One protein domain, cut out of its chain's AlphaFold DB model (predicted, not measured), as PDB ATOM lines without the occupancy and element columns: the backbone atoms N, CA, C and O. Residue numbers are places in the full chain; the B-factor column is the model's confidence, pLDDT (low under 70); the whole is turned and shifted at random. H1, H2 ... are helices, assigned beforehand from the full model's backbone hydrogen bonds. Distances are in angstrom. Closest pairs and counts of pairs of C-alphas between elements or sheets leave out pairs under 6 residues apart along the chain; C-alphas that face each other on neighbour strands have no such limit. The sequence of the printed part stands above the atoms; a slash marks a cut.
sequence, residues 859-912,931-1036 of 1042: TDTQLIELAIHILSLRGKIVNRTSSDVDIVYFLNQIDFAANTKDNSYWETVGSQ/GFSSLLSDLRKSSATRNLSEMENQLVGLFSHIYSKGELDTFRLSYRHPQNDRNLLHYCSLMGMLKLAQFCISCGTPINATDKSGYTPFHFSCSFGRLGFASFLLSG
ATOM      1  N   THR A 859      85.419 101.181 105.161       74.00
ATOM      2  CA  THR A 859      85.103 100.146 104.160       74.00
ATOM      3  C   THR A 859      86.375  99.474 103.644       74.00
ATOM      4  O   THR A 859      86.433  98.249 103.545       74.00
ATOM      5  N   ASP A 860      87.411 100.280 103.419       77.00
ATOM      6  CA  ASP A 860      88.777  99.887 103.093       77.00
ATOM      7  C   ASP A 860      89.458  99.145 104.250       77.00
ATOM      8  O   ASP A 860      90.042  98.083 104.036       77.00
ATOM      9  N   THR A 861      89.341  99.647 105.483       76.19
ATOM     10  CA  THR A 861      89.934  98.998 106.659       76.19
ATOM     11  C   THR A 861      89.288  97.645 106.932       76.19
ATOM     12  O   THR A 861      90.017  96.668 107.055       76.19
ATOM     13  N   GLN A 862      87.956  97.529 106.896       77.75
ATOM     14  CA  GLN A 862      87.274  96.233 107.050       77.75
ATOM     15  C   GLN A 862      87.586  95.242 105.917       77.75
ATOM     16  O   GLN A 862      87.686  94.040 106.169       77.75
ATOM     17  N   LEU A 863      87.754  95.717 104.674       83.25
ATOM     18  CA  LEU A 863      88.224  94.883 103.562       83.25
ATOM     19  C   LEU A 863      89.629  94.332 103.846       83.25
ATOM     20  O   LEU A 863      89.876  93.143 103.641       83.25
ATOM     21  N   ILE A 864      90.542  95.182 104.317       80.00
ATOM     22  CA  ILE A 864      91.928  94.809 104.621       80.00
ATOM     23  C   ILE A 864      91.994  93.878 105.834       80.00
ATOM     24  O   ILE A 864      92.696  92.875 105.773       80.00
ATOM     25  N   GLU A 865      91.234  94.145 106.896       76.50
ATOM     26  CA  GLU A 865      91.093  93.253 108.053       76.50
ATOM     27  C   GLU A 865      90.601  91.874 107.600       76.50
ATOM     28  O   GLU A 865      91.286  90.877 107.822       76.50
ATOM     29  N   LEU A 866      89.497  91.811 106.841       77.88
ATOM     30  CA  LEU A 866      88.984  90.558 106.281       77.88
ATOM     31  C   LEU A 866      90.021  89.845 105.397       77.88
ATOM     32  O   LEU A 866      90.184  88.629 105.511       77.88
ATOM     33  N   ALA A 867      90.749  90.574 104.551       81.38
ATOM     34  CA  ALA A 867      91.815  90.000 103.739       81.38
ATOM     35  C   ALA A 867      92.931  89.411 104.616       81.38
ATOM     36  O   ALA A 867      93.293  88.250 104.434       81.38
ATOM     37  N   ILE A 868      93.424  90.149 105.615       76.44
ATOM     38  CA  ILE A 868      94.456  89.671 106.545       76.44
ATOM     39  C   ILE A 868      93.948  88.482 107.376       76.44
ATOM     40  O   ILE A 868      94.734  87.571 107.640       76.44
ATOM     41  N   HIS A 869      92.660  88.411 107.737       73.50
ATOM     42  CA  HIS A 869      92.074  87.219 108.369       73.50
ATOM     43  C   HIS A 869      92.246  85.988 107.463       73.50
ATOM     44  O   HIS A 869      92.710  84.944 107.922       73.50
ATOM     45  N   ILE A 870      91.943  86.122 106.167       76.38
ATOM     46  CA  ILE A 870      92.088  85.052 105.164       76.38
ATOM     47  C   ILE A 870      93.569  84.671 104.982       76.38
ATOM     48  O   ILE A 870      93.893  83.481 104.998       76.38
ATOM     49  N   LEU A 871      94.481  85.652 104.901       74.38
ATOM     50  CA  LEU A 871      95.936  85.420 104.857       74.38
ATOM     51  C   LEU A 871      96.444  84.705 106.128       74.38
ATOM     52  O   LEU A 871      97.265  83.796 106.044       74.38
ATOM     53  N   SER A 872      95.908  85.043 107.305       69.81
ATOM     54  CA  SER A 872      96.281  84.462 108.611       69.81
ATOM     55  C   SER A 872      95.768  83.028 108.833       69.81
ATOM     56  O   SER A 872      96.118  82.376 109.825       69.81
ATOM     57  N   LEU A 873      94.940  82.518 107.916       66.94
ATOM     58  CA  LEU A 873      94.482  81.126 107.860       66.94
ATOM     59  C   LEU A 873      95.291  80.268 106.861       66.94
ATOM     60  O   LEU A 873      94.982  79.082 106.702       66.94
ATOM     61  N   ARG A 874      96.334  80.833 106.229       63.50
ATOM     62  CA  ARG A 874      97.331  80.124 105.402       63.50
ATOM     63  C   ARG A 874      97.914  78.915 106.149       63.50
ATOM     64  O   ARG A 874      98.137  78.964 107.358       63.50
ATOM     65  N   GLY A 875      98.112  77.802 105.440       53.38
ATOM     66  CA  GLY A 875      98.668  76.547 105.976       53.38
ATOM     67  C   GLY A 875      97.775  75.762 106.956       53.38
ATOM     68  O   GLY A 875      97.916  74.544 107.067       53.38
ATOM     69  N   LYS A 876      96.816  76.403 107.640       58.47
ATOM     70  CA  LYS A 876      95.906  75.730 108.582       58.47
ATOM     71  C   LYS A 876      94.863  74.888 107.844       58.47
ATOM     72  O   LYS A 876      94.143  75.393 106.981       58.47
ATOM     73  N   ILE A 877      94.705  73.623 108.237       54.44
ATOM     74  CA  ILE A 877      93.609  72.771 107.748       54.44
ATOM     75  C   ILE A 877      92.304  73.224 108.408       54.44
ATOM     76  O   ILE A 877      92.011  72.859 109.545       54.44
ATOM     77  N   VAL A 878      91.518  74.017 107.681       53.91
ATOM     78  CA  VAL A 878      90.188  74.454 108.112       53.91
ATOM     79  C   VAL A 878      89.172  73.426 107.622       53.91
ATOM     80  O   VAL A 878      88.943  73.290 106.421       53.91
ATOM     81  N   ASN A 879      88.585  72.661 108.543       46.50
ATOM     82  CA  ASN A 879      87.539  71.697 108.215       46.50
ATOM     83  C   ASN A 879      86.166  72.364 108.346       46.50
ATOM     84  O   ASN A 879      85.916  73.067 109.315       46.50
ATOM     85  N   ARG A 880      85.218  72.028 107.463       43.84
ATOM     86  CA  ARG A 880      83.802  72.463 107.539       43.84
ATOM     87  C   ARG A 880      83.045  71.935 108.786       43.84
ATOM     88  O   ARG A 880      81.832  72.058 108.873       43.84
ATOM     89  N   THR A 881      83.754  71.303 109.723       40.44
ATOM     90  CA  THR A 881      83.263  70.758 110.999       40.44
ATOM     91  C   THR A 881      83.988  71.315 112.227       40.44
ATOM     92  O   THR A 881      83.510  71.093 113.336       40.44
ATOM     93  N   SER A 882      85.098  72.055 112.076       43.56
ATOM     94  CA  SER A 882      85.551  72.940 113.156       43.56
ATOM     95  C   SER A 882      84.579  74.109 113.183       43.56
ATOM     96  O   SER A 882      84.581  74.913 112.251       43.56
ATOM     97  N   SER A 883      83.713  74.139 114.196       39.81
ATOM     98  CA  SER A 883      82.684  75.166 114.366       39.81
ATOM     99  C   SER A 883      83.272  76.560 114.210       39.81
ATOM    100  O   SER A 883      84.358  76.809 114.737       39.81
ATOM    101  N   ASP A 884      82.531  77.479 113.581       46.25
ATOM    102  CA  ASP A 884      82.974  78.867 113.385       46.25
ATOM    103  C   ASP A 884      83.460  79.496 114.695       46.25
ATOM    104  O   ASP A 884      84.427  80.243 114.685       46.25
ATOM    105  N   VAL A 885      82.885  79.082 115.830       48.22
ATOM    106  CA  VAL A 885      83.327  79.378 117.203       48.22
ATOM    107  C   VAL A 885      84.843  79.260 117.421       48.22
ATOM    108  O   VAL A 885      85.396  80.154 118.044       48.22
ATOM    109  N   ASP A 886      85.543  78.236 116.919       47.16
ATOM    110  CA  ASP A 886      87.000  78.089 117.132       47.16
ATOM    111  C   ASP A 886      87.808  79.091 116.291       47.16
ATOM    112  O   ASP A 886      88.814  79.645 116.740       47.16
ATOM    113  N   ILE A 887      87.350  79.348 115.063       52.78
ATOM    114  CA  ILE A 887      87.977  80.287 114.122       52.78
ATOM    115  C   ILE A 887      87.731  81.724 114.603       52.78
ATOM    116  O   ILE A 887      88.663  82.520 114.692       52.78
ATOM    117  N   VAL A 888      86.497  82.019 115.005       48.50
ATOM    118  CA  VAL A 888      86.052  83.279 115.607       48.50
ATOM    119  C   VAL A 888      86.683  83.483 116.986       48.50
ATOM    120  O   VAL A 888      87.049  84.605 117.296       48.50
ATOM    121  N   TYR A 889      86.915  82.451 117.801       50.16
ATOM    122  CA  TYR A 889      87.644  82.589 119.072       50.16
ATOM    123  C   TYR A 889      89.146  82.839 118.862       50.16
ATOM    124  O   TYR A 889      89.757  83.584 119.628       50.16
ATOM    125  N   PHE A 890      89.749  82.269 117.811       52.28
ATOM    126  CA  PHE A 890      91.121  82.599 117.414       52.28
ATOM    127  C   PHE A 890      91.233  84.030 116.856       52.28
ATOM    128  O   PHE A 890      92.201  84.721 117.163       52.28
ATOM    129  N   LEU A 891      90.254  84.487 116.069       52.03
ATOM    130  CA  LEU A 891      90.268  85.819 115.448       52.03
ATOM    131  C   LEU A 891      89.808  86.934 116.404       52.03
ATOM    132  O   LEU A 891      90.427  87.988 116.409       52.03
ATOM    133  N   ASN A 892      88.839  86.698 117.294       49.69
ATOM    134  CA  ASN A 892      88.432  87.649 118.344       49.69
ATOM    135  C   ASN A 892      89.515  87.861 119.422       49.69
ATOM    136  O   ASN A 892      89.418  88.801 120.203       49.69
ATOM    137  N   GLN A 893      90.537  86.999 119.490       49.31
ATOM    138  CA  GLN A 893      91.740  87.228 120.307       49.31
ATOM    139  C   GLN A 893      92.767  88.150 119.631       49.31
ATOM    140  O   GLN A 893      93.767  88.505 120.253       49.31
ATOM    141  N   ILE A 894      92.550  88.531 118.370       51.91
ATOM    142  CA  ILE A 894      93.414  89.438 117.617       51.91
ATOM    143  C   ILE A 894      92.606  90.709 117.347       51.91
ATOM    144  O   ILE A 894      91.744  90.740 116.476       51.91
ATOM    145  N   ASP A 895      92.873  91.769 118.106       48.16
ATOM    146  CA  ASP A 895      92.120  93.022 117.994       48.16
ATOM    147  C   ASP A 895      92.638  93.861 116.805       48.16
ATOM    148  O   ASP A 895      93.497  94.743 116.933       48.16
ATOM    149  N   PHE A 896      92.210  93.487 115.594       52.38
ATOM    150  CA  PHE A 896      92.794  93.950 114.328       52.38
ATOM    151  C   PHE A 896      92.732  95.472 114.125       52.38
ATOM    152  O   PHE A 896      93.705  96.052 113.633       52.38
ATOM    153  N   ALA A 897      91.660  96.130 114.577       45.16
ATOM    154  CA  ALA A 897      91.441  97.568 114.387       45.16
ATOM    155  C   ALA A 897      92.511  98.457 115.057       45.16
ATOM    156  O   ALA A 897      92.734  99.593 114.632       45.16
ATOM    157  N   ALA A 898      93.204  97.942 116.079       48.34
ATOM    158  CA  ALA A 898      94.385  98.581 116.658       48.34
ATOM    159  C   ALA A 898      95.683  98.209 115.909       48.34
ATOM    160  O   ALA A 898      96.546  99.060 115.695       48.34
ATOM    161  N   ASN A 899      95.808  96.947 115.489       52.16
ATOM    162  CA  ASN A 899      97.063  96.340 115.031       52.16
ATOM    163  C   ASN A 899      97.420  96.598 113.554       52.16
ATOM    164  O   ASN A 899      98.577  96.424 113.180       52.16
ATOM    165  N   THR A 900      96.491  97.051 112.701       53.34
ATOM    166  CA  THR A 900      96.777  97.347 111.273       53.34
ATOM    167  C   THR A 900      97.866  98.408 111.054       53.34
ATOM    168  O   THR A 900      98.450  98.476 109.971       53.34
ATOM    169  N   LYS A 901      98.197  99.212 112.072       56.00
ATOM    170  CA  LYS A 901      99.278 100.212 112.023       56.00
ATOM    171  C   LYS A 901     100.643  99.646 112.444       56.00
ATOM    172  O   LYS A 901     101.672 100.118 111.949       56.00
ATOM    173  N   ASP A 902     100.662  98.610 113.282       58.03
ATOM    174  CA  ASP A 902     101.862  98.139 113.976       58.03
ATOM    175  C   ASP A 902     102.767  97.268 113.096       58.03
ATOM    176  O   ASP A 902     102.344  96.314 112.444       58.03
ATOM    177  N   ASN A 903     104.061  97.596 113.088       58.66
ATOM    178  CA  ASN A 903     105.034  97.000 112.169       58.66
ATOM    179  C   ASN A 903     105.230  95.493 112.397       58.66
ATOM    180  O   ASN A 903     105.237  94.709 111.448       58.66
ATOM    181  N   SER A 904     105.307  95.102 113.669       56.88
ATOM    182  CA  SER A 904     105.463  93.719 114.124       56.88
ATOM    183  C   SER A 904     104.272  92.830 113.763       56.88
ATOM    184  O   SER A 904     104.441  91.617 113.614       56.88
ATOM    185  N   TYR A 905     103.072  93.399 113.593       60.75
ATOM    186  CA  TYR A 905     101.895  92.625 113.212       60.75
ATOM    187  C   TYR A 905     102.002  92.140 111.759       60.75
ATOM    188  O   TYR A 905     101.895  90.942 111.489       60.75
ATOM    189  N   TRP A 906     102.324  93.044 110.831       63.44
ATOM    190  CA  TRP A 906     102.555  92.700 109.423       63.44
ATOM    191  C   TRP A 906     103.747  91.749 109.242       63.44
ATOM    192  O   TRP A 906     103.658  90.798 108.466       63.44
ATOM    193  N   GLU A 907     104.822  91.925 110.013       60.38
ATOM    194  CA  GLU A 907     105.949  90.981 110.054       60.38
ATOM    195  C   GLU A 907     105.531  89.596 110.583       60.38
ATOM    196  O   GLU A 907     106.006  88.578 110.080       60.38
ATOM    197  N   THR A 908     104.594  89.528 111.536       61.50
ATOM    198  CA  THR A 908     104.036  88.266 112.060       61.50
ATOM    199  C   THR A 908     103.124  87.556 111.050       61.50
ATOM    200  O   THR A 908     103.059  86.327 111.070       61.50
ATOM    201  N   VAL A 909     102.449  88.295 110.160       59.66
ATOM    202  CA  VAL A 909     101.644  87.743 109.046       59.66
ATOM    203  C   VAL A 909     102.529  87.317 107.865       59.66
ATOM    204  O   VAL A 909     102.237  86.321 107.206       59.66
ATOM    205  N   GLY A 910     103.626  88.037 107.609       55.78
ATOM    206  CA  GLY A 910     104.625  87.669 106.600       55.78
ATOM    207  C   GLY A 910     105.518  86.488 107.011       55.78
ATOM    208  O   GLY A 910     105.995  85.748 106.150       55.78
ATOM    209  N   SER A 911     105.735  86.288 108.315       56.03
ATOM    210  CA  SER A 911     106.576  85.215 108.861       56.03
ATOM    211  C   SER A 911     105.841  83.877 108.949       56.03
ATOM    212  O   SER A 911     104.713  83.793 109.430       56.03
ATOM    213  N   GLN A 912     106.516  82.786 108.575       51.31
ATOM    214  CA  GLN A 912     105.958  81.441 108.729       51.31
ATOM    215  C   GLN A 912     105.827  81.067 110.216       51.31
ATOM    216  O   GLN A 912     106.814  80.739 110.876       51.31
ATOM    217  N   GLY A 931     108.685  87.556  97.418       64.19
ATOM    218  CA  GLY A 931     107.535  88.065  96.663       64.19
ATOM    219  C   GLY A 931     106.253  88.184  97.498       64.19
ATOM    220  O   GLY A 931     105.499  89.133  97.328       64.19
ATOM    221  N   PHE A 932     106.021  87.279  98.458       73.44
ATOM    222  CA  PHE A 932     104.900  87.419  99.394       73.44
ATOM    223  C   PHE A 932     105.118  88.610 100.334       73.44
ATOM    224  O   PHE A 932     104.207  89.402 100.553       73.44
ATOM    225  N   SER A 933     106.341  88.759 100.851       69.50
ATOM    226  CA  SER A 933     106.703  89.854 101.755       69.50
ATOM    227  C   SER A 933     106.669  91.225 101.063       69.50
ATOM    228  O   SER A 933     106.174  92.190 101.646       69.50
ATOM    229  N   SER A 934     107.114  91.322  99.802       73.69
ATOM    230  CA  SER A 934     107.043  92.565  99.027       73.69
ATOM    231  C   SER A 934     105.594  92.958  98.750       73.69
ATOM    232  O   SER A 934     105.206  94.046  99.167       73.69
ATOM    233  N   LEU A 935     104.776  92.048  98.197       76.81
ATOM    234  CA  LEU A 935     103.345  92.277  97.945       76.81
ATOM    235  C   LEU A 935     102.580  92.645  99.231       76.81
ATOM    236  O   LEU A 935     101.705  93.506  99.208       76.81
ATOM    237  N   LEU A 936     102.931  92.048 100.377       79.50
ATOM    238  CA  LEU A 936     102.340  92.395 101.674       79.50
ATOM    239  C   LEU A 936     102.781  93.795 102.146       79.50
ATOM    240  O   LEU A 936     101.972  94.551 102.689       79.50
ATOM    241  N   SER A 937     104.037  94.179 101.890       76.31
ATOM    242  CA  SER A 937     104.529  95.543 102.131       76.31
ATOM    243  C   SER A 937     103.875  96.572 101.204       76.31
ATOM    244  O   SER A 937     103.617  97.698 101.628       76.31
ATOM    245  N   ASP A 938     103.585  96.193  99.958       78.69
ATOM    246  CA  ASP A 938     102.994  97.060  98.944       78.69
ATOM    247  C   ASP A 938     101.490  97.233  99.178       78.69
ATOM    248  O   ASP A 938     101.012  98.363  99.164       78.69
ATOM    249  N   LEU A 939     100.768  96.173  99.566       81.62
ATOM    250  CA  LEU A 939      99.400  96.283 100.088       81.62
ATOM    251  C   LEU A 939      99.327  97.273 101.262       81.62
ATOM    252  O   LEU A 939      98.422  98.104 101.313       81.62
ATOM    253  N   ARG A 940     100.292  97.224 102.193       79.81
ATOM    254  CA  ARG A 940     100.355  98.148 103.338       79.81
ATOM    255  C   ARG A 940     100.648  99.596 102.912       79.81
ATOM    256  O   ARG A 940     100.087 100.514 103.508       79.81
ATOM    257  N   LYS A 941     101.464  99.820 101.873       78.94
ATOM    258  CA  LYS A 941     101.675 101.155 101.272       78.94
ATOM    259  C   LYS A 941     100.387 101.666 100.621       78.94
ATOM    260  O   LYS A 941      99.943 102.757 100.963       78.94
ATOM    261  N   SER A 942      99.748 100.861  99.772       77.81
ATOM    262  CA  SER A 942      98.503 101.217  99.075       77.81
ATOM    263  C   SER A 942      97.307 101.391 100.021       77.81
ATOM    264  O   SER A 942      96.415 102.192  99.752       77.81
ATOM    265  N   SER A 943      97.316 100.702 101.167       77.06
ATOM    266  CA  SER A 943      96.411 100.948 102.297       77.06
ATOM    267  C   SER A 943      96.645 102.326 102.922       77.06
ATOM    268  O   SER A 943      95.695 103.088 103.091       77.06
ATOM    269  N   ALA A 944      97.900 102.684 103.214       73.62
ATOM    270  CA  ALA A 944      98.239 103.984 103.792       73.62
ATOM    271  C   ALA A 944      97.957 105.164 102.836       73.62
ATOM    272  O   ALA A 944      97.602 106.246 103.300       73.62
ATOM    273  N   THR A 945      98.064 104.962 101.517       73.81
ATOM    274  CA  THR A 945      97.674 105.950 100.489       73.81
ATOM    275  C   THR A 945      96.189 105.892 100.107       73.81
ATOM    276  O   THR A 945      95.725 106.754  99.364       73.81
ATOM    277  N   ARG A 946      95.440 104.896 100.607       72.38
ATOM    278  CA  ARG A 946      94.035 104.591 100.269       72.38
ATOM    279  C   ARG A 946      93.765 104.474  98.756       72.38
ATOM    280  O   ARG A 946      92.662 104.768  98.300       72.38
ATOM    281  N   ASN A 947      94.735 104.018  97.956       78.19
ATOM    282  CA  ASN A 947      94.536 103.834  96.512       78.19
ATOM    283  C   ASN A 947      93.804 102.511  96.210       78.19
ATOM    284  O   ASN A 947      94.419 101.445  96.153       78.19
ATOM    285  N   LEU A 948      92.488 102.581  95.961       77.62
ATOM    286  CA  LEU A 948      91.640 101.413  95.662       77.62
ATOM    287  C   LEU A 948      92.164 100.560  94.494       77.62
ATOM    288  O   LEU A 948      92.060  99.335  94.545       77.62
ATOM    289  N   SER A 949      92.729 101.185  93.457       79.62
ATOM    290  CA  SER A 949      93.185 100.481  92.249       79.62
ATOM    291  C   SER A 949      94.460  99.665  92.488       79.62
ATOM    292  O   SER A 949      94.588  98.545  91.990       79.62
ATOM    293  N   GLU A 950      95.376 100.185  93.305       81.00
ATOM    294  CA  GLU A 950      96.562  99.450  93.738       81.00
ATOM    295  C   GLU A 950      96.189  98.370  94.756       81.00
ATOM    296  O   GLU A 950      96.618  97.231  94.599       81.00
ATOM    297  N   MET A 951      95.346  98.688  95.749       81.31
ATOM    298  CA  MET A 951      94.868  97.708  96.732       81.31
ATOM    299  C   MET A 951      94.184  96.512  96.053       81.31
ATOM    300  O   MET A 951      94.418  95.376  96.458       81.31
ATOM    301  N   GLU A 952      93.407  96.735  94.987       85.56
ATOM    302  CA  GLU A 952      92.847  95.652  94.170       85.56
ATOM    303  C   GLU A 952      93.943  94.765  93.560       85.56
ATOM    304  O   GLU A 952      93.921  93.547  93.747       85.56
ATOM    305  N   ASN A 953      94.913  95.364  92.861       84.81
ATOM    306  CA  ASN A 953      95.992  94.624  92.204       84.81
ATOM    307  C   ASN A 953      96.851  93.845  93.223       84.81
ATOM    308  O   ASN A 953      97.189  92.686  92.980       84.81
ATOM    309  N   GLN A 954      97.164  94.448  94.376       84.69
ATOM    310  CA  GLN A 954      97.963  93.823  95.436       84.69
ATOM    311  C   GLN A 954      97.211  92.673  96.126       84.69
ATOM    312  O   GLN A 954      97.797  91.616  96.363       84.69
ATOM    313  N   LEU A 955      95.905  92.820  96.391       84.75
ATOM    314  CA  LEU A 955      95.082  91.732  96.938       84.75
ATOM    315  C   LEU A 955      94.965  90.558  95.957       84.75
ATOM    316  O   LEU A 955      95.150  89.412  96.366       84.75
ATOM    317  N   VAL A 956      94.727  90.822  94.667       85.31
ATOM    318  CA  VAL A 956      94.709  89.771  93.630       85.31
ATOM    319  C   VAL A 956      96.074  89.077  93.529       85.31
ATOM    320  O   VAL A 956      96.125  87.849  93.483       85.31
ATOM    321  N   GLY A 957      97.180  89.828  93.579       82.19
ATOM    322  CA  GLY A 957      98.538  89.272  93.601       82.19
ATOM    323  C   GLY A 957      98.795  88.355  94.804       82.19
ATOM    324  O   GLY A 957      99.244  87.221  94.634       82.19
ATOM    325  N   LEU A 958      98.445  88.802  96.015       82.62
ATOM    326  CA  LEU A 958      98.601  88.024  97.251       82.62
ATOM    327  C   LEU A 958      97.754  86.747  97.254       82.62
ATOM    328  O   LEU A 958      98.269  85.672  97.574       82.62
ATOM    329  N   PHE A 959      96.475  86.831  96.875       83.12
ATOM    330  CA  PHE A 959      95.621  85.645  96.823       83.12
ATOM    331  C   PHE A 959      96.037  84.684  95.701       83.12
ATOM    332  O   PHE A 959      96.008  83.474  95.922       83.12
ATOM    333  N   SER A 960      96.518  85.179  94.555       81.94
ATOM    334  CA  SER A 960      97.094  84.346  93.487       81.94
ATOM    335  C   SER A 960      98.372  83.614  93.937       81.94
ATOM    336  O   SER A 960      98.527  82.410  93.702       81.94
ATOM    337  N   HIS A 961      99.251  84.280  94.696       76.88
ATOM    338  CA  HIS A 961     100.456  83.656  95.271       76.88
ATOM    339  C   HIS A 961     100.125  82.525  96.259       76.88
ATOM    340  O   HIS A 961     100.784  81.490  96.258       76.88
ATOM    341  N   ILE A 962      99.070  82.670  97.067       74.69
ATOM    342  CA  ILE A 962      98.607  81.616  97.995       74.69
ATOM    343  C   ILE A 962      97.825  80.513  97.253       74.69
ATOM    344  O   ILE A 962      97.946  79.330  97.586       74.69
ATOM    345  N   TYR A 963      97.057  80.864  96.217       75.31
ATOM    346  CA  TYR A 963      96.317  79.910  95.384       75.31
ATOM    347  C   TYR A 963      97.252  78.995  94.581       75.31
ATOM    348  O   TYR A 963      97.078  77.777  94.603       75.31
ATOM    349  N   SER A 964      98.301  79.546  93.960       72.31
ATOM    350  CA  SER A 964      99.319  78.767  93.232       72.31
ATOM    351  C   SER A 964     100.090  77.784  94.126       72.31
ATOM    352  O   SER A 964     100.473  76.708  93.667       72.31
ATOM    353  N   LYS A 965     100.241  78.093  95.422       69.12
ATOM    354  CA  LYS A 965     100.796  77.182  96.442       69.12
ATOM    355  C   LYS A 965      99.794  76.144  96.967       69.12
ATOM    356  O   LYS A 965     100.177  75.253  97.721       69.12
ATOM    357  N   GLY A 966      98.520  76.227  96.575       64.44
ATOM    358  CA  GLY A 966      97.455  75.338  97.050       64.44
ATOM    359  C   GLY A 966      97.050  75.575  98.509       64.44
ATOM    360  O   GLY A 966      96.442  74.700  99.123       64.44
ATOM    361  N   GLU A 967      97.388  76.738  99.071       68.44
ATOM    362  CA  GLU A 967      97.118  77.111 100.466       68.44
ATOM    363  C   GLU A 967      95.755  77.824 100.633       68.44
ATOM    364  O   GLU A 967      95.298  78.053 101.757       68.44
ATOM    365  N   LEU A 968      95.076  78.157  99.526       71.56
ATOM    366  CA  LEU A 968      93.776  78.836  99.483       71.56
ATOM    367  C   LEU A 968      92.651  77.843  99.134       71.56
ATOM    368  O   LEU A 968      92.628  77.283  98.042       71.56
ATOM    369  N   ASP A 969      91.705  77.642 100.056       69.06
ATOM    370  CA  ASP A 969      90.476  76.866  99.837       69.06
ATOM    371  C   ASP A 969      89.281  77.818  99.658       69.06
ATOM    372  O   ASP A 969      89.237  78.882 100.283       69.06
ATOM    373  N   THR A 970      88.259  77.386  98.905       67.06
ATOM    374  CA  THR A 970      86.955  78.076  98.761       67.06
ATOM    375  C   THR A 970      86.382  78.533 100.104       67.06
ATOM    376  O   THR A 970      85.885  79.650 100.226       67.06
ATOM    377  N   PHE A 971      86.512  77.695 101.139       67.56
ATOM    378  CA  PHE A 971      86.036  77.992 102.487       67.56
ATOM    379  C   PHE A 971      86.716  79.230 103.099       67.56
ATOM    380  O   PHE A 971      86.026  80.061 103.689       67.56
ATOM    381  N   ARG A 972      88.036  79.409 102.908       72.44
ATOM    382  CA  ARG A 972      88.761  80.592 103.416       72.44
ATOM    383  C   ARG A 972      88.306  81.864 102.694       72.44
ATOM    384  O   ARG A 972      88.045  82.856 103.358       72.44
ATOM    385  N   LEU A 973      88.131  81.825 101.369       76.56
ATOM    386  CA  LEU A 973      87.593  82.963 100.602       76.56
ATOM    387  C   LEU A 973      86.136  83.302 100.961       76.56
ATOM    388  O   LEU A 973      85.738  84.464 100.917       76.56
ATOM    389  N   SER A 974      85.342  82.302 101.355       75.00
ATOM    390  CA  SER A 974      83.955  82.493 101.796       75.00
ATOM    391  C   SER A 974      83.798  83.035 103.227       75.00
ATOM    392  O   SER A 974      82.663  83.238 103.660       75.00
ATOM    393  N   TYR A 975      84.902  83.266 103.951       75.88
ATOM    394  CA  TYR A 975      84.881  83.745 105.335       75.88
ATOM    395  C   TYR A 975      84.142  85.089 105.476       75.88
ATOM    396  O   TYR A 975      84.200  85.952 104.593       75.88
ATOM    397  N   ARG A 976      83.431  85.257 106.597       76.69
ATOM    398  CA  ARG A 976      82.532  86.388 106.865       76.69
ATOM    399  C   ARG A 976      83.073  87.274 107.991       76.69
ATOM    400  O   ARG A 976      83.616  86.786 108.978       76.69
ATOM    401  N   HIS A 977      82.920  88.589 107.856       70.38
ATOM    402  CA  HIS A 977      83.402  89.554 108.843       70.38
ATOM    403  C   HIS A 977      82.570  89.494 110.142       70.38
ATOM    404  O   HIS A 977      81.371  89.769 110.077       70.38
ATOM    405  N   PRO A 978      83.152  89.224 111.329       63.31
ATOM    406  CA  PRO A 978      82.391  88.841 112.530       63.31
ATOM    407  C   PRO A 978      81.407  89.903 113.054       63.31
ATOM    408  O   PRO A 978      80.468  89.570 113.773       63.31
ATOM    409  N   GLN A 979      81.577  91.177 112.690       65.31
ATOM    410  CA  GLN A 979      80.654  92.257 113.076       65.31
ATOM    411  C   GLN A 979      79.421  92.362 112.150       65.31
ATOM    412  O   GLN A 979      78.309  92.632 112.618       65.31
ATOM    413  N   ASN A 980      79.619  92.129 110.844       71.12
ATOM    414  CA  ASN A 980      78.686  92.504 109.763       71.12
ATOM    415  C   ASN A 980      78.182  91.304 108.935       71.12
ATOM    416  O   ASN A 980      77.298  91.454 108.098       71.12
ATOM    417  N   ASP A 981      78.791  90.136 109.131       77.38
ATOM    418  CA  ASP A 981      78.628  88.892 108.369       77.38
ATOM    419  C   ASP A 981      78.902  88.997 106.849       77.38
ATOM    420  O   ASP A 981      78.525  88.141 106.052       77.38
ATOM    421  N   ARG A 982      79.618  90.049 106.432       80.75
ATOM    422  CA  ARG A 982      79.991  90.315 105.033       80.75
ATOM    423  C   ARG A 982      81.202  89.494 104.606       80.75
ATOM    424  O   ARG A 982      82.227  89.526 105.283       80.75
ATOM    425  N   ASN A 983      81.108  88.812 103.465       83.94
ATOM    426  CA  ASN A 983      82.258  88.167 102.819       83.94
ATOM    427  C   ASN A 983      82.990  89.125 101.855       83.94
ATOM    428  O   ASN A 983      82.533  90.241 101.595       83.94
ATOM    429  N   LEU A 984      84.099  88.663 101.275       84.75
ATOM    430  CA  LEU A 984      84.959  89.462 100.394       84.75
ATOM    431  C   LEU A 984      84.216  90.042  99.168       84.75
ATOM    432  O   LEU A 984      84.467  91.186  98.786       84.75
ATOM    433  N   LEU A 985      83.232  89.322  98.609       85.88
ATOM    434  CA  LEU A 985      82.421  89.803  97.479       85.88
ATOM    435  C   LEU A 985      81.516  90.990  97.841       85.88
ATOM    436  O   LEU A 985      81.277  91.838  96.981       85.88
ATOM    437  N   HIS A 986      81.044  91.104  99.088       84.25
ATOM    438  CA  HIS A 986      80.254  92.266  99.523       84.25
ATOM    439  C   HIS A 986      81.102  93.544  99.487       84.25
ATOM    440  O   HIS A 986      80.668  94.559  98.946       84.25
ATOM    441  N   TYR A 987      82.340  93.477  99.990       83.38
ATOM    442  CA  TYR A 987      83.283  94.597  99.945       83.38
ATOM    443  C   TYR A 987      83.709  94.930  98.505       83.38
ATOM    444  O   TYR A 987      83.719  96.101  98.130       83.38
ATOM    445  N   CYS A 988      83.931  93.921  97.652       85.50
ATOM    446  CA  CYS A 988      84.177  94.151  96.223       85.50
ATOM    447  C   CYS A 988      82.993  94.860  95.535       85.50
ATOM    448  O   CYS A 988      83.211  95.775  94.744       85.50
ATOM    449  N   SER A 989      81.753  94.485  95.870       84.81
ATOM    450  CA  SER A 989      80.525  95.083  95.311       84.81
ATOM    451  C   SER A 989      80.297  96.520  95.771       84.81
ATOM    452  O   SER A 989      79.799  97.343  95.010       84.81
ATOM    453  N   LEU A 990      80.674  96.826  97.012       81.12
ATOM    454  CA  LEU A 990      80.619  98.157  97.611       81.12
ATOM    455  C   LEU A 990      81.635  99.108  96.953       81.12
ATOM    456  O   LEU A 990      81.301 100.223  96.539       81.12
ATOM    457  N   MET A 991      82.878  98.645  96.809       78.50
ATOM    458  CA  MET A 991      84.006  99.445  96.317       78.50
ATOM    459  C   MET A 991      84.138  99.442  94.783       78.50
ATOM    460  O   MET A 991      84.791 100.322  94.232       78.50
ATOM    461  N   GLY A 992      83.480  98.511  94.081       81.25
ATOM    462  CA  GLY A 992      83.536  98.371  92.619       81.25
ATOM    463  C   GLY A 992      84.740  97.568  92.102       81.25
ATOM    464  O   GLY A 992      85.128  97.734  90.949       81.25
ATOM    465  N   MET A 993      85.337  96.714  92.939       85.75
ATOM    466  CA  MET A 993      86.579  95.979  92.652       85.75
ATOM    467  C   MET A 993      86.310  94.744  91.775       85.75
ATOM    468  O   MET A 993      86.139  93.623  92.266       85.75
ATOM    469  N   LEU A 994      86.218  94.975  90.464       83.88
ATOM    470  CA  LEU A 994      85.884  93.967  89.457       83.88
ATOM    471  C   LEU A 994      86.920  92.841  89.349       83.88
ATOM    472  O   LEU A 994      86.519  91.681  89.267       83.88
ATOM    473  N   LYS A 995      88.228  93.136  89.394       84.25
ATOM    474  CA  LYS A 995      89.277  92.105  89.262       84.25
ATOM    475  C   LYS A 995      89.303  91.193  90.482       84.25
ATOM    476  O   LYS A 995      89.430  89.978  90.351       84.25
ATOM    477  N   LEU A 996      89.148  91.772  91.677       84.19
ATOM    478  CA  LEU A 996      89.117  90.993  92.916       84.19
ATOM    479  C   LEU A 996      87.855  90.122  92.993       84.19
ATOM    480  O   LEU A 996      87.939  88.969  93.414       84.19
ATOM    481  N   ALA A 997      86.710  90.608  92.503       85.19
ATOM    482  CA  ALA A 997      85.505  89.793  92.370       85.19
ATOM    483  C   ALA A 997      85.647  88.679  91.319       85.19
ATOM    484  O   ALA A 997      85.283  87.539  91.604       85.19
ATOM    485  N   GLN A 998      86.223  88.970  90.146       83.62
ATOM    486  CA  GLN A 998      86.538  87.970  89.115       83.62
ATOM    487  C   GLN A 998      87.442  86.861  89.665       83.62
ATOM    488  O   GLN A 998      87.132  85.682  89.483       83.62
ATOM    489  N   PHE A 999      88.495  87.217  90.412       83.62
ATOM    490  CA  PHE A 999      89.346  86.259  91.120       83.62
ATOM    491  C   PHE A 999      88.533  85.413  92.113       83.62
ATOM    492  O   PHE A 999      88.534  84.187  92.034       83.62
ATOM    493  N   CYS A1000      87.780  86.050  93.016       82.25
ATOM    494  CA  CYS A1000      87.027  85.343  94.055       82.25
ATOM    495  C   CYS A1000      85.974  84.381  93.479       82.25
ATOM    496  O   CYS A1000      85.809  83.276  94.002       82.25
ATOM    497  N   ILE A1001      85.276  84.771  92.408       82.75
ATOM    498  CA  ILE A1001      84.274  83.926  91.744       82.75
ATOM    499  C   ILE A1001      84.951  82.801  90.945       82.75
ATOM    500  O   ILE A1001      84.512  81.657  91.052       82.75
ATOM    501  N   SER A1002      86.068  83.070  90.257       78.88
ATOM    502  CA  SER A1002      86.871  82.025  89.589       78.88
ATOM    503  C   SER A1002      87.395  80.978  90.582       78.88
ATOM    504  O   SER A1002      87.410  79.786  90.283       78.88
ATOM    505  N   CYS A1003      87.745  81.399  91.801       74.25
ATOM    506  CA  CYS A1003      88.105  80.514  92.910       74.25
ATOM    507  C   CYS A1003      86.903  79.859  93.625       74.25
ATOM    508  O   CYS A1003      87.107  79.205  94.646       74.25
ATOM    509  N   GLY A1004      85.666  80.008  93.130       71.19
ATOM    510  CA  GLY A1004      84.480  79.304  93.634       71.19
ATOM    511  C   GLY A1004      83.825  79.902  94.888       71.19
ATOM    512  O   GLY A1004      83.215  79.168  95.667       71.19
ATOM    513  N   THR A1005      83.950  81.213  95.121       80.25
ATOM    514  CA  THR A1005      83.284  81.896  96.251       80.25
ATOM    515  C   THR A1005      81.765  81.996  96.019       80.25
ATOM    516  O   THR A1005      81.352  82.371  94.921       80.25
ATOM    517  N   PRO A1006      80.902  81.719  97.022       78.00
ATOM    518  CA  PRO A1006      79.447  81.782  96.856       78.00
ATOM    519  C   PRO A1006      78.956  83.207  96.556       78.00
ATOM    520  O   PRO A1006      79.011  84.094  97.409       78.00
ATOM    521  N   ILE A1007      78.433  83.388  95.340       83.25
ATOM    522  CA  ILE A1007      77.975  84.673  94.788       83.25
ATOM    523  C   ILE A1007      76.762  85.216  95.559       83.25
ATOM    524  O   ILE A1007      76.734  86.381  95.941       83.25
ATOM    525  N   ASN A1008      75.794  84.344  95.855       82.94
ATOM    526  CA  ASN A1008      74.545  84.683  96.547       82.94
ATOM    527  C   ASN A1008      74.648  84.544  98.077       82.94
ATOM    528  O   ASN A1008      73.654  84.269  98.746       82.94
ATOM    529  N   ALA A1009      75.846  84.700  98.649       81.50
ATOM    530  CA  ALA A1009      75.985  84.839 100.096       81.50
ATOM    531  C   ALA A1009      75.256  86.107 100.572       81.50
ATOM    532  O   ALA A1009      75.312  87.128  99.896       81.50
ATOM    533  N   THR A1010      74.603  86.049 101.730       82.88
ATOM    534  CA  THR A1010      73.925  87.190 102.362       82.88
ATOM    535  C   THR A1010      74.721  87.706 103.557       82.88
ATOM    536  O   THR A1010      75.279  86.896 104.304       82.88
ATOM    537  N   ASP A1011      74.716  89.022 103.775       81.94
ATOM    538  CA  ASP A1011      75.188  89.632 105.021       81.94
ATOM    539  C   ASP A1011      74.149  89.530 106.153       81.94
ATOM    540  O   ASP A1011      73.068  88.953 105.990       81.94
ATOM    541  N   LYS A1012      74.475  90.095 107.321       74.62
ATOM    542  CA  LYS A1012      73.635  90.069 108.531       74.62
ATOM    543  C   LYS A1012      72.247  90.704 108.352       74.62
ATOM    544  O   LYS A1012      71.346  90.423 109.138       74.62
ATOM    545  N   SER A1013      72.076  91.548 107.335       75.62
ATOM    546  CA  SER A1013      70.814  92.193 106.947       75.62
ATOM    547  C   SER A1013      70.067  91.448 105.830       75.62
ATOM    548  O   SER A1013      69.002  91.890 105.413       75.62
ATOM    549  N   GLY A1014      70.598  90.324 105.337       77.88
ATOM    550  CA  GLY A1014      70.017  89.551 104.235       77.88
ATOM    551  C   GLY A1014      70.412  90.043 102.837       77.88
ATOM    552  O   GLY A1014      70.062  89.403 101.847       77.88
ATOM    553  N   TYR A1015      71.170  91.139 102.725       81.31
ATOM    554  CA  TYR A1015      71.594  91.678 101.433       81.31
ATOM    555  C   TYR A1015      72.723  90.840 100.827       81.31
ATOM    556  O   TYR A1015      73.674  90.483 101.515       81.31
ATOM    557  N   THR A1016      72.637  90.559  99.526       85.88
ATOM    558  CA  THR A1016      73.695  89.877  98.756       85.88
ATOM    559  C   THR A1016      74.644  90.881  98.081       85.88
ATOM    560  O   THR A1016      74.269  92.047  97.917       85.88
ATOM    561  N   PRO A1017      75.831  90.460  97.590       85.75
ATOM    562  CA  PRO A1017      76.723  91.272  96.752       85.75
ATOM    563  C   PRO A1017      76.003  92.050  95.636       85.75
ATOM    564  O   PRO A1017      76.284  93.228  95.418       85.75
ATOM    565  N   PHE A1018      74.995  91.443  94.997       85.31
ATOM    566  CA  PHE A1018      74.185  92.109  93.977       85.31
ATOM    567  C   PHE A1018      73.443  93.346  94.513       85.31
ATOM    568  O   PHE A1018      73.547  94.420  93.919       85.31
ATOM    569  N   HIS A1019      72.792  93.239  95.677       82.06
ATOM    570  CA  HIS A1019      72.095  94.361  96.316       82.06
ATOM    571  C   HIS A1019      73.051  95.526  96.621       82.06
ATOM    572  O   HIS A1019      72.703  96.680  96.379       82.06
ATOM    573  N   PHE A1020      74.282  95.236  97.064       79.81
ATOM    574  CA  PHE A1020      75.320  96.260  97.234       79.81
ATOM    575  C   PHE A1020      75.738  96.886  95.897       79.81
ATOM    576  O   PHE A1020      75.826  98.109  95.805       79.81
ATOM    577  N   SER A1021      75.934  96.088  94.844       83.62
ATOM    578  CA  SER A1021      76.303  96.625  93.527       83.62
ATOM    579  C   SER A1021      75.236  97.571  92.952       83.62
ATOM    580  O   SER A1021      75.587  98.604  92.383       83.62
ATOM    581  N   CYS A1022      73.947  97.290  93.180       82.12
ATOM    582  CA  CYS A1022      72.846  98.189  92.828       82.12
ATOM    583  C   CYS A1022      72.800  99.427  93.738       82.12
ATOM    584  O   CYS A1022      72.804 100.550  93.238       82.12
ATOM    585  N   SER A1023      72.816  99.241  95.064       76.94
ATOM    586  CA  SER A1023      72.702 100.329  96.051       76.94
ATOM    587  C   SER A1023      73.844 101.350  95.989       76.94
ATOM    588  O   SER A1023      73.663 102.477  96.441       76.94
ATOM    589  N   PHE A1024      75.008 100.970  95.454       74.56
ATOM    590  CA  PHE A1024      76.177 101.842  95.291       74.56
ATOM    591  C   PHE A1024      76.476 102.171  93.815       74.56
ATOM    592  O   PHE A1024      77.586 102.589  93.483       74.56
ATOM    593  N   GLY A1025      75.501 101.982  92.914       78.88
ATOM    594  CA  GLY A1025      75.580 102.417  91.513       78.88
ATOM    595  C   GLY A1025      76.675 101.737  90.680       78.88
ATOM    596  O   GLY A1025      77.102 102.271  89.655       78.88
ATOM    597  N   ARG A1026      77.169 100.565  91.097       82.88
ATOM    598  CA  ARG A1026      78.278  99.851  90.446       82.88
ATOM    599  C   ARG A1026      77.782  99.062  89.231       82.88
ATOM    600  O   ARG A1026      77.851  97.836  89.210       82.88
ATOM    601  N   LEU A1027      77.304  99.765  88.202       80.00
ATOM    602  CA  LEU A1027      76.677  99.177  87.007       80.00
ATOM    603  C   LEU A1027      77.524  98.080  86.342       80.00
ATOM    604  O   LEU A1027      76.993  97.025  86.008       80.00
ATOM    605  N   GLY A1028      78.843  98.271  86.214       79.38
ATOM    606  CA  GLY A1028      79.743  97.241  85.675       79.38
ATOM    607  C   GLY A1028      79.815  95.972  86.537       79.38
ATOM    608  O   GLY A1028      79.946  94.874  86.008       79.38
ATOM    609  N   PHE A1029      79.662  96.105  87.858       83.19
ATOM    610  CA  PHE A1029      79.663  94.988  88.805       83.19
ATOM    611  C   PHE A1029      78.311  94.267  88.817       83.19
ATOM    612  O   PHE A1029      78.269  93.042  88.745       83.19
ATOM    613  N   ALA A1030      77.207  95.021  88.832       83.31
ATOM    614  CA  ALA A1030      75.857  94.479  88.704       83.31
ATOM    615  C   ALA A1030      75.684  93.723  87.373       83.31
ATOM    616  O   ALA A1030      75.186  92.601  87.360       83.31
ATOM    617  N   SER A1031      76.175  94.298  86.270       82.38
ATOM    618  CA  SER A1031      76.214  93.659  84.950       82.38
ATOM    619  C   SER A1031      77.065  92.386  84.957       82.38
ATOM    620  O   SER A1031      76.594  91.342  84.515       82.38
ATOM    621  N   PHE A1032      78.273  92.417  85.537       83.00
ATOM    622  CA  PHE A1032      79.116  91.223  85.663       83.00
ATOM    623  C   PHE A1032      78.415  90.094  86.441       83.00
ATOM    624  O   PHE A1032      78.359  88.969  85.941       83.00
ATOM    625  N   LEU A1033      77.806  90.395  87.595       81.69
ATOM    626  CA  LEU A1033      77.036  89.425  88.387       81.69
ATOM    627  C   LEU A1033      75.825  88.852  87.631       81.69
ATOM    628  O   LEU A1033      75.590  87.647  87.694       81.69
ATOM    629  N   LEU A1034      75.066  89.694  86.923       80.06
ATOM    630  CA  LEU A1034      73.884  89.273  86.157       80.06
ATOM    631  C   LEU A1034      74.233  88.516  84.872       80.06
ATOM    632  O   LEU A1034      73.428  87.721  84.401       80.06
ATOM    633  N   SER A1035      75.412  88.758  84.295       75.25
ATOM    634  CA  SER A1035      75.773  88.234  82.974       75.25
ATOM    635  C   SER A1035      75.850  86.708  82.899       75.25
ATOM    636  O   SER A1035      75.864  86.168  81.795       75.25
ATOM    637  N   GLY A1036      76.008  86.019  84.039       59.72
ATOM    638  CA  GLY A1036      76.297  84.581  84.121       59.72
ATOM    639  C   GLY A1036      77.668  84.171  83.559       59.72
ATOM    640  O   GLY A1036      78.138  83.064  83.818       59.72
TER     641      GLY A1036
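Overview. This is residues 859 to 912 and 931 to 1036 of the 1042 residues of the protein "Protein SPT23" of Smittium culicis (UniProt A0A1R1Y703). The longest helix, H6, makes a hairpin with H5, and this hairpin stands in a row with two shorter helical hairpins, H8 with H9 and H10 with H11. H1 lies over this row and packs on H8, H4 packs on the first part of H5 at one end of the row, and H2 lies away from the row, touching no helix. The printed part has 160 residues with eleven named helices, H1 to H11 in chain order, and no named strand, so its class is all helix, and the helix packing is mostly aligned, that is, most touching pairs are at a shallow tilt. It is compact, with a radius of gyration of the C-alphas of 15.1 A, and rounded, with spans of 41 by 38 by 30 A.

Along the chain. H6, residues 948 to 964, is the longest helix at 24.0 A, from C-alpha 948 at (91.640, 101.413, 95.662) to C-alpha 964 at (99.319, 78.767, 93.232). H5 covers residues 931 to 944 and is 19.8 A long. H1, residues 859 to 871, begins with C-alpha 859 at (85.103, 100.146, 104.160) and is 18.3 A long. H8 covers residues 984 to 991, and H9 covers residues 994 to 1002 over 12.0 A. H10 covers residues 1017 to 1023, and H11 covers residues 1027 to 1034, ending with C-alpha 1034 at (73.884, 89.273, 86.157). H4 covers residues 903 to 910 and H2 residues 884 to 891. The two shortest are H3, residues 896 to 899, and H7, residues 970 to 973.

Arrangement. H8 is the hub, touching three helices. It touches H9 at a shallow tilt of 19 degrees, opposite ways, as a hairpin; the closest C-alphas, of Cys 988 and Ala 997, are 6.0 A apart. H8 touches H10 at a shallow tilt of 15 degrees, the same way, with the closest C-alphas, of His 986 and Pro 1017, 4.6 A apart. H8 touches H1 at a shallow tilt of 23 degrees, opposite ways, with the closest C-alphas, of Leu 863 and Tyr 987, 6.1 A apart. H9 touches H6 the same way at a shallow tilt of 22 degrees; H6 does so with residues 952 to 956 alone, and the closest C-alphas, of Val 956 and Leu 996, are 5.8 A apart. H6 and H5 form a hairpin at a shallow tilt of 23 degrees, with the C-alphas of Leu 939 and Gln 954 closest at 5.5 A. H5 touches H4 with residues 932 to 936 alone, at a steep tilt of 42 degrees, and the C-alphas of Gly 910 and Ser 933 are closest at 5.7 A. H10 and H11 form a hairpin at a tilt of 36 degrees, only just steep, with the C-alphas of Ser 1021 and Ala 1030 closest at 5.3 A. H2, H3 and H7 touch no helix, but H3 is near H1, and H7 is near H1 and H9. Every O i to N i+4 pair is within hydrogen-bond range in H1, H2, H4, H5, H6, H8, H9, H10 and H11, while H3 and H7 are too short for such a pair.

Size, cuts and confidence. The two C-alphas farthest apart, of Ser 904 and Ser 1035, are 43.4 A apart. Residues 913 to 930 are not printed, and C-alphas 912 and 931 are 13.9 A apart across this cut. The links from H1 to H2 and from H9 to H10 are long. The mean pLDDT of the printed part is 71.9, and 52 residues are under 70, among them residues 872 to 912.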